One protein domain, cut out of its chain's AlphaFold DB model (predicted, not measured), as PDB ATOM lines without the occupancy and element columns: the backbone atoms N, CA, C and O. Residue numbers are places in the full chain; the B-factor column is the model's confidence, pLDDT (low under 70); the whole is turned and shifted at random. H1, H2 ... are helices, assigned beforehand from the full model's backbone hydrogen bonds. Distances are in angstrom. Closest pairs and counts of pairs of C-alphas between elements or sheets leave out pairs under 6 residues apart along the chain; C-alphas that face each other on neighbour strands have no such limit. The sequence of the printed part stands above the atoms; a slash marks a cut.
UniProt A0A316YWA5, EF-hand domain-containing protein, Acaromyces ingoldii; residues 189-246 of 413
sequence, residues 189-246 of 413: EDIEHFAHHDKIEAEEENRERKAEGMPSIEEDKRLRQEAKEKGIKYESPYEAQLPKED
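AT A GLANCE: This is residues 189 to 246 of the 413 residues of the protein "EF-hand domain-containing protein" of Acaromyces ingoldii (UniProt A0A316YWA5). Look for two helices set as an L: the long H1 makes one arm, the shorter H2 makes the other, and the corner lies where the last turns of H1 come near the start of H2. After H2 the backbone folds back beside it through residues 230 to 238, and residues 239 to 246 then stick out as a tail, away from the plane of the two helices. The printed part has 58 residues with two named helices, H1 then H2, and no named strand; its class is all helix. It is loose, with a radius of gyration of the C-alphas of 13.9 A, and spans 42 by 28 by 25 A.

IN THESE COORDINATES: Find C-alpha 189 at (248.769, 304.379, 172.284); from there H1, residues 189 to 211, runs 33.1 A to C-alpha 211 at (226.317, 322.653, 156.232). H2, residues 217 to 229, covers 18.5 A and ends at C-alpha 229, at (210.213, 307.115, 175.174).

HOW THE PARTS SIT: Start from H1, the longest helix, and go to Asn 206: its C-alpha and that of Ile 217 are the closest of H1 and H2, 6.7 A apart. The two helices are close but not clearly touching, and their lines are about perpendicular, at 86 degrees. Check the backbone O and N atoms: in H1 and H2 every O i to N i+4 pair is within hydrogen-bond range.

THE WHOLE: The C-alphas of Glu 189 and Lys 230 are the two farthest apart, at 41.8 A. The printed part has no cut, and the link from H1 to H2 is tight. Residues 189 to 201, which belong to H1, and residues 239 to 246 stand free. The mean pLDDT of the printed part is 84.2; look for values under 70 at residues 243 to 246.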
ATOM      1  N   GLU A 189     248.633 303.767 173.602       80.31
ATOM      2  CA  GLU A 189     248.769 304.379 172.284       80.31
ATOM      3  C   GLU A 189     247.579 304.049 171.364       80.31
ATOM      4  O   GLU A 189     247.090 304.955 170.694       80.31
ATOM      5  N   ASP A 190     247.041 302.817 171.395       86.38
ATOM      6  CA  ASP A 190     245.814 302.436 170.662       86.38
ATOM      7  C   ASP A 190     244.635 303.316 171.093       86.38
ATOM      8  O   ASP A 190     243.895 303.878 170.284       86.38
ATOM      9  N   ILE A 191     244.473 303.457 172.411       87.50
ATOM     10  CA  ILE A 191     243.368 304.206 173.012       87.50
ATOM     11  C   ILE A 191     243.495 305.693 172.679       87.50
ATOM     12  O   ILE A 191     242.492 306.338 172.374       87.50
ATOM     13  N   GLU A 192     244.705 306.251 172.756       85.06
ATOM     14  CA  GLU A 192     244.949 307.653 172.414       85.06
ATOM     15  C   GLU A 192     244.716 307.917 170.921       85.06
ATOM     16  O   GLU A 192     244.051 308.898 170.578       85.06
ATOM     17  N   HIS A 193     245.195 307.024 170.053       84.44
ATOM     18  CA  HIS A 193     245.006 307.112 168.608       84.44
ATOM     19  C   HIS A 193     243.515 307.064 168.233       84.44
ATOM     20  O   HIS A 193     243.018 307.974 167.567       84.44
ATOM     21  N   PHE A 194     242.748 306.095 168.745       86.94
ATOM     22  CA  PHE A 194     241.307 306.014 168.465       86.94
ATOM     23  C   PHE A 194     240.499 307.149 169.094       86.94
ATOM     24  O   PHE A 194     239.598 307.685 168.455       86.94
ATOM     25  N   ALA A 195     240.844 307.592 170.306       88.31
ATOM     26  CA  ALA A 195     240.195 308.756 170.907       88.31
ATOM     27  C   ALA A 195     240.434 310.040 170.091       88.31
ATOM     28  O   ALA A 195     239.606 310.958 170.108       88.31
ATOM     29  N   HIS A 196     241.569 310.128 169.391       80.69
ATOM     30  CA  HIS A 196     241.849 311.222 168.471       80.69
ATOM     31  C   HIS A 196     240.968 311.150 167.216       80.69
ATOM     32  O   HIS A 196     240.351 312.162 166.871       80.69
ATOM     33  N   HIS A 197     240.832 309.967 166.607       84.62
ATOM     34  CA  HIS A 197     239.899 309.724 165.495       84.62
ATOM     35  C   HIS A 197     238.454 310.049 165.865       84.62
ATOM     36  O   HIS A 197     237.839 310.885 165.206       84.62
ATOM     37  N   ASP A 198     237.958 309.525 166.991       84.62
ATOM     38  CA  ASP A 198     236.605 309.796 167.505       84.62
ATOM     39  C   ASP A 198     236.313 311.303 167.591       84.62
ATOM     40  O   ASP A 198     235.204 311.780 167.326       84.62
ATOM     41  N   LYS A 199     237.323 312.085 167.987       82.81
ATOM     42  CA  LYS A 199     237.206 313.537 168.089       82.81
ATOM     43  C   LYS A 199     237.141 314.197 166.712       82.81
ATOM     44  O   LYS A 199     236.319 315.097 166.531       82.81
ATOM     45  N   ILE A 200     238.002 313.793 165.777       79.00
ATOM     46  CA  ILE A 200     238.009 314.321 164.406       79.00
ATOM     47  C   ILE A 200     236.675 314.006 163.727       79.00
ATOM     48  O   ILE A 200     236.022 314.929 163.242       79.00
ATOM     49  N   GLU A 201     236.219 312.757 163.794       80.62
ATOM     50  CA  GLU A 201     234.937 312.322 163.232       80.62
ATOM     51  C   GLU A 201     233.764 313.126 163.800       80.62
ATOM     52  O   GLU A 201     232.927 313.637 163.054       80.62
ATOM     53  N   ALA A 202     233.720 313.325 165.122       82.62
ATOM     54  CA  ALA A 202     232.672 314.125 165.750       82.62
ATOM     55  C   ALA A 202     232.712 315.598 165.306       82.62
ATOM     56  O   ALA A 202     231.668 316.247 165.173       82.62
ATOM     57  N   GLU A 203     233.900 316.173 165.103       83.62
ATOM     58  CA  GLU A 203     234.039 317.531 164.575       83.62
ATOM     59  C   GLU A 203     233.589 317.629 163.113       83.62
ATOM     60  O   GLU A 203     232.930 318.610 162.751       83.62
ATOM     61  N   GLU A 204     233.917 316.639 162.286       80.50
ATOM     62  CA  GLU A 204     233.522 316.566 160.877       80.50
ATOM     63  C   GLU A 204     232.012 316.377 160.722       80.50
ATOM     64  O   GLU A 204     231.372 317.208 160.073       80.50
ATOM     65  N   GLU A 205     231.409 315.421 161.435       85.75
ATOM     66  CA  GLU A 205     229.954 315.213 161.452       85.75
ATOM     67  C   GLU A 205     229.217 316.502 161.859       85.75
ATOM     68  O   GLU A 205     228.212 316.888 161.256       85.75
ATOM     69  N   ASN A 206     229.720 317.230 162.862       85.94
ATOM     70  CA  ASN A 206     229.124 318.506 163.265       85.94
ATOM     71  C   ASN A 206     229.191 319.569 162.155       85.94
ATOM     72  O   ASN A 206     228.262 320.375 162.015       85.94
ATOM     73  N   ARG A 207     230.279 319.605 161.376       83.12
ATOM     74  CA  ARG A 207     230.427 320.531 160.241       83.12
ATOM     75  C   ARG A 207     229.485 320.153 159.103       83.12
ATOM     76  O   ARG A 207     228.818 321.048 158.580       83.12
ATOM     77  N   GLU A 208     229.385 318.869 158.771       81.94
ATOM     78  CA  GLU A 208     228.491 318.346 157.730       81.94
ATOM     79  C   GLU A 208     227.026 318.606 158.071       81.94
ATOM     80  O   GLU A 208     226.319 319.272 157.312       81.94
ATOM     81  N   ARG A 209     226.592 318.218 159.277       89.06
ATOM     82  CA  ARG A 209     225.229 318.483 159.760       89.06
ATOM     83  C   ARG A 209     224.879 319.963 159.675       89.06
ATOM     84  O   ARG A 209     223.796 320.321 159.217       89.06
ATOM     85  N   LYS A 210     225.800 320.843 160.078       86.94
ATOM     86  CA  LYS A 210     225.595 322.293 159.992       86.94
ATOM     87  C   LYS A 210     225.487 322.780 158.546       86.94
ATOM     88  O   LYS A 210     224.650 323.639 158.273       86.94
ATOM     89  N   ALA A 211     226.327 322.275 157.644       85.38
ATOM     90  CA  ALA A 211     226.317 322.653 156.232       85.38
ATOM     91  C   ALA A 211     225.023 322.215 155.529       85.38
ATOM     92  O   ALA A 211     224.480 322.961 154.716       85.38
ATOM     93  N   GLU A 212     224.498 321.048 155.895       85.94
ATOM     94  CA  GLU A 212     223.284 320.474 155.309       85.94
ATOM     95  C   GLU A 212     221.988 320.888 156.024       85.94
ATOM     96  O   GLU A 212     220.892 320.502 155.617       85.94
ATOM     97  N   GLY A 213     222.089 321.703 157.080       87.19
ATOM     98  CA  GLY A 213     220.933 322.173 157.850       87.19
ATOM     99  C   GLY A 213     220.257 321.075 158.677       87.19
ATOM    100  O   GLY A 213     219.056 321.148 158.943       87.19
ATOM    101  N   MET A 214     221.010 320.049 159.067       87.81
ATOM    102  CA  MET A 214     220.545 318.958 159.915       87.81
ATOM    103  C   MET A 214     220.586 319.308 161.405       87.81
ATOM    104  O   MET A 214     221.342 320.194 161.818       87.81
ATOM    105  N   PRO A 215     219.833 318.568 162.241       87.75
ATOM    106  CA  PRO A 215     219.990 318.624 163.690       87.75
ATOM    107  C   PRO A 215     221.435 318.332 164.097       87.75
ATOM    108  O   PRO A 215     222.070 317.441 163.521       87.75
ATOM    109  N   SER A 216     221.933 319.042 165.112       89.25
ATOM    110  CA  SER A 216     223.242 318.747 165.709       89.25
ATOM    111  C   SER A 216     223.269 317.338 166.304       89.25
ATOM    112  O   SER A 216     222.221 316.751 166.579       89.25
ATOM    113  N   ILE A 217     224.464 316.801 166.567       86.50
ATOM    114  CA  ILE A 217     224.621 315.478 167.194       86.50
ATOM    115  C   ILE A 217     223.836 315.392 168.518       86.50
ATOM    116  O   ILE A 217     223.163 314.398 168.793       86.50
ATOM    117  N   GLU A 218     223.883 316.442 169.341       89.88
ATOM    118  CA  GLU A 218     223.162 316.499 170.620       89.88
ATOM    119  C   GLU A 218     221.642 316.529 170.437       89.88
ATOM    120  O   GLU A 218     220.904 315.857 171.163       89.88
ATOM    121  N   GLU A 219     221.162 317.292 169.456       89.19
ATOM    122  CA  GLU A 219     219.737 317.390 169.162       89.19
ATOM    123  C   GLU A 219     219.192 316.087 168.578       89.19
ATOM    124  O   GLU A 219     218.133 315.624 169.001       89.19
ATOM    125  N   ASP A 220     219.936 315.454 167.674       90.25
ATOM    126  CA  ASP A 220     219.609 314.146 167.110       90.25
ATOM    127  C   ASP A 220     219.527 313.080 168.215       90.25
ATOM    128  O   ASP A 220     218.546 312.336 168.295       90.25
ATOM    129  N   LYS A 221     220.484 313.075 169.158       89.81
ATOM    130  CA  LYS A 221     220.449 312.209 170.353       89.81
ATOM    131  C   LYS A 221     219.211 312.468 171.218       89.81
ATOM    132  O   LYS A 221     218.555 311.512 171.639       89.81
ATOM    133  N   ARG A 222     218.848 313.735 171.450       92.06
ATOM    134  CA  ARG A 222     217.627 314.102 172.193       92.06
ATOM    135  C   ARG A 222     216.369 313.602 171.481       92.06
ATOM    136  O   ARG A 222     215.521 312.975 172.111       92.06
ATOM    137  N   LEU A 223     216.264 313.828 170.170       90.19
ATOM    138  CA  LEU A 223     215.126 313.389 169.354       90.19
ATOM    139  C   LEU A 223     214.988 311.862 169.341       90.19
ATOM    140  O   LEU A 223     213.877 311.347 169.494       90.19
ATOM    141  N   ARG A 224     216.107 311.131 169.246       89.44
ATOM    142  CA  ARG A 224     216.134 309.665 169.388       89.44
ATOM    143  C   ARG A 224     215.589 309.214 170.732       89.44
ATOM    144  O   ARG A 224     214.784 308.283 170.782       89.44
ATOM    145  N   GLN A 225     216.031 309.845 171.819       90.81
ATOM    146  CA  GLN A 225     215.585 309.485 173.159       90.81
ATOM    147  C   GLN A 225     214.085 309.746 173.337       90.81
ATOM    148  O   GLN A 225     213.362 308.849 173.769       90.81
ATOM    149  N   GLU A 226     213.592 310.913 172.922       92.12
ATOM    150  CA  GLU A 226     212.161 311.227 172.975       92.12
ATOM    151  C   GLU A 226     211.316 310.254 172.146       92.12
ATOM    152  O   GLU A 226     210.232 309.845 172.567       92.12
ATOM    153  N   ALA A 227     211.790 309.880 170.958       90.12
ATOM    154  CA  ALA A 227     211.102 308.918 170.113       90.12
ATOM    155  C   ALA A 227     211.061 307.531 170.765       90.12
ATOM    156  O   ALA A 227     210.001 306.902 170.799       90.12
ATOM    157  N   LYS A 228     212.172 307.098 171.377       90.94
ATOM    158  CA  LYS A 228     212.250 305.850 172.148       90.94
ATOM    159  C   LYS A 228     211.269 305.847 173.323       90.94
ATOM    160  O   LYS A 228     210.581 304.851 173.526       90.94
ATOM    161  N   GLU A 229     211.158 306.954 174.056       91.88
ATOM    162  CA  GLU A 229     210.213 307.115 175.174       91.88
ATOM    163  C   GLU A 229     208.748 307.111 174.713       91.88
ATOM    164  O   GLU A 229     207.884 306.539 175.375       91.88
ATOM    165  N   LYS A 230     208.465 307.695 173.544       92.06
ATOM    166  CA  LYS A 230     207.128 307.711 172.928       92.06
ATOM    167  C   LYS A 230     206.781 306.403 172.199       92.06
ATOM    168  O   LYS A 230     205.665 306.271 171.702       92.06
ATOM    169  N   GLY A 231     207.713 305.448 172.111       90.19
ATOM    170  CA  GLY A 231     207.548 304.207 171.344       90.19
ATOM    171  C   GLY A 231     207.465 304.426 169.827       90.19
ATOM    172  O   GLY A 231     206.933 303.581 169.109       90.19
ATOM    173  N   ILE A 232     207.960 305.565 169.338       89.94
ATOM    174  CA  ILE A 232     207.956 305.947 167.926       89.94
ATOM    175  C   ILE A 232     209.332 305.630 167.335       89.94
ATOM    176  O   ILE A 232     210.367 305.877 167.951       89.94
ATOM    177  N   LYS A 233     209.357 305.089 166.115       87.00
ATOM    178  CA  LYS A 233     210.606 304.899 165.373       87.00
ATOM    179  C   LYS A 233     211.095 306.256 164.860       87.00
ATOM    180  O   LYS A 233     210.394 306.897 164.082       87.00
ATOM    181  N   TYR A 234     212.287 306.667 165.275       87.88
ATOM    182  CA  TYR A 234     212.994 307.823 164.726       87.88
ATOM    183  C   TYR A 234     214.149 307.340 163.854       87.88
ATOM    184  O   TYR A 234     214.893 306.449 164.258       87.88
ATOM    185  N   GLU A 235     214.262 307.908 162.658       85.56
ATOM    186  CA  GLU A 235     215.385 307.707 161.744       85.56
ATOM    187  C   GLU A 235     216.094 309.057 161.644       85.56
ATOM    188  O   GLU A 235     215.458 310.068 161.330       85.56
ATOM    189  N   SER A 236     217.378 309.090 162.000       84.50
ATOM    190  CA  SER A 236     218.162 310.318 161.935       84.50
ATOM    191  C   SER A 236     218.275 310.768 160.476       84.50
ATOM    192  O   SER A 236     218.601 309.939 159.624       84.50
ATOM    193  N   PRO A 237     218.049 312.057 160.162       84.88
ATOM    194  CA  PRO A 237     218.261 312.583 158.815       84.88
ATOM    195  C   PRO A 237     219.679 312.337 158.289       84.88
ATOM    196  O   PRO A 237     219.839 312.120 157.096       84.88
ATOM    197  N   TYR A 238     220.668 312.324 159.186       81.62
ATOM    198  CA  TYR A 238     222.065 312.027 158.872       81.62
ATOM    199  C   TYR A 238     222.273 310.534 158.576       81.62
ATOM    200  O   TYR A 238     222.767 310.168 157.518       81.62
ATOM    201  N   GLU A 239     221.787 309.631 159.440       80.69
ATOM    202  CA  GLU A 239     221.897 308.179 159.189       80.69
ATOM    203  C   GLU A 239     221.124 307.723 157.950       80.69
ATOM    204  O   GLU A 239     221.495 306.743 157.311       80.69
ATOM    205  N   ALA A 240     220.047 308.425 157.591       83.38
ATOM    206  CA  ALA A 240     219.283 308.139 156.383       83.38
ATOM    207  C   ALA A 240     220.095 308.361 155.093       83.38
ATOM    208  O   ALA A 240     219.703 307.846 154.043       83.38
ATOM    209  N   GLN A 241     221.197 309.115 155.160       77.56
ATOM    210  CA  GLN A 241     222.120 309.323 154.044       77.56
ATOM    211  C   GLN A 241     223.190 308.241 153.946       77.56
ATOM    212  O   GLN A 241     223.726 308.022 152.858       77.56
ATOM    213  N   LEU A 242     223.483 307.550 155.051       70.88
ATOM    214  CA  LEU A 242     224.466 306.480 155.049       70.88
ATOM    215  C   LEU A 242     223.964 305.321 154.167       70.88
ATOM    216  O   LEU A 242     222.801 304.907 154.278       70.88
ATOM    217  N   PRO A 243     224.814 304.773 153.279       61.62
ATOM    218  CA  PRO A 243     224.449 303.623 152.464       61.62
ATOM    219  C   PRO A 243     224.059 302.442 153.361       61.62
ATOM    220  O   PRO A 243     224.773 302.099 154.302       61.62
ATOM    221  N   LYS A 244     222.928 301.792 153.071       69.56
ATOM    222  CA  LYS A 244     222.496 300.586 153.797       69.56
ATOM    223  C   LYS A 244     223.248 299.373 153.232       69.56
ATOM    224  O   LYS A 244     223.632 299.386 152.068       69.56
ATOM    225  N   GLU A 245     223.430 298.310 154.021       51.19
ATOM    226  CA  GLU A 245     224.164 297.092 153.599       51.19
ATOM    227  C   GLU A 245     223.648 296.481 152.279       51.19
ATOM    228  O   GLU A 245     224.432 295.912 151.521       51.19
ATOM    229  N   ASP A 246     222.352 296.640 151.987       58.12
ATOM    230  CA  ASP A 246     221.694 296.158 150.765       58.12
ATOM    231  C   ASP A 246     221.546 297.235 149.675       58.12
ATOM    232  O   ASP A 246     220.969 296.983 148.611       58.12
TER     233      ASP A 246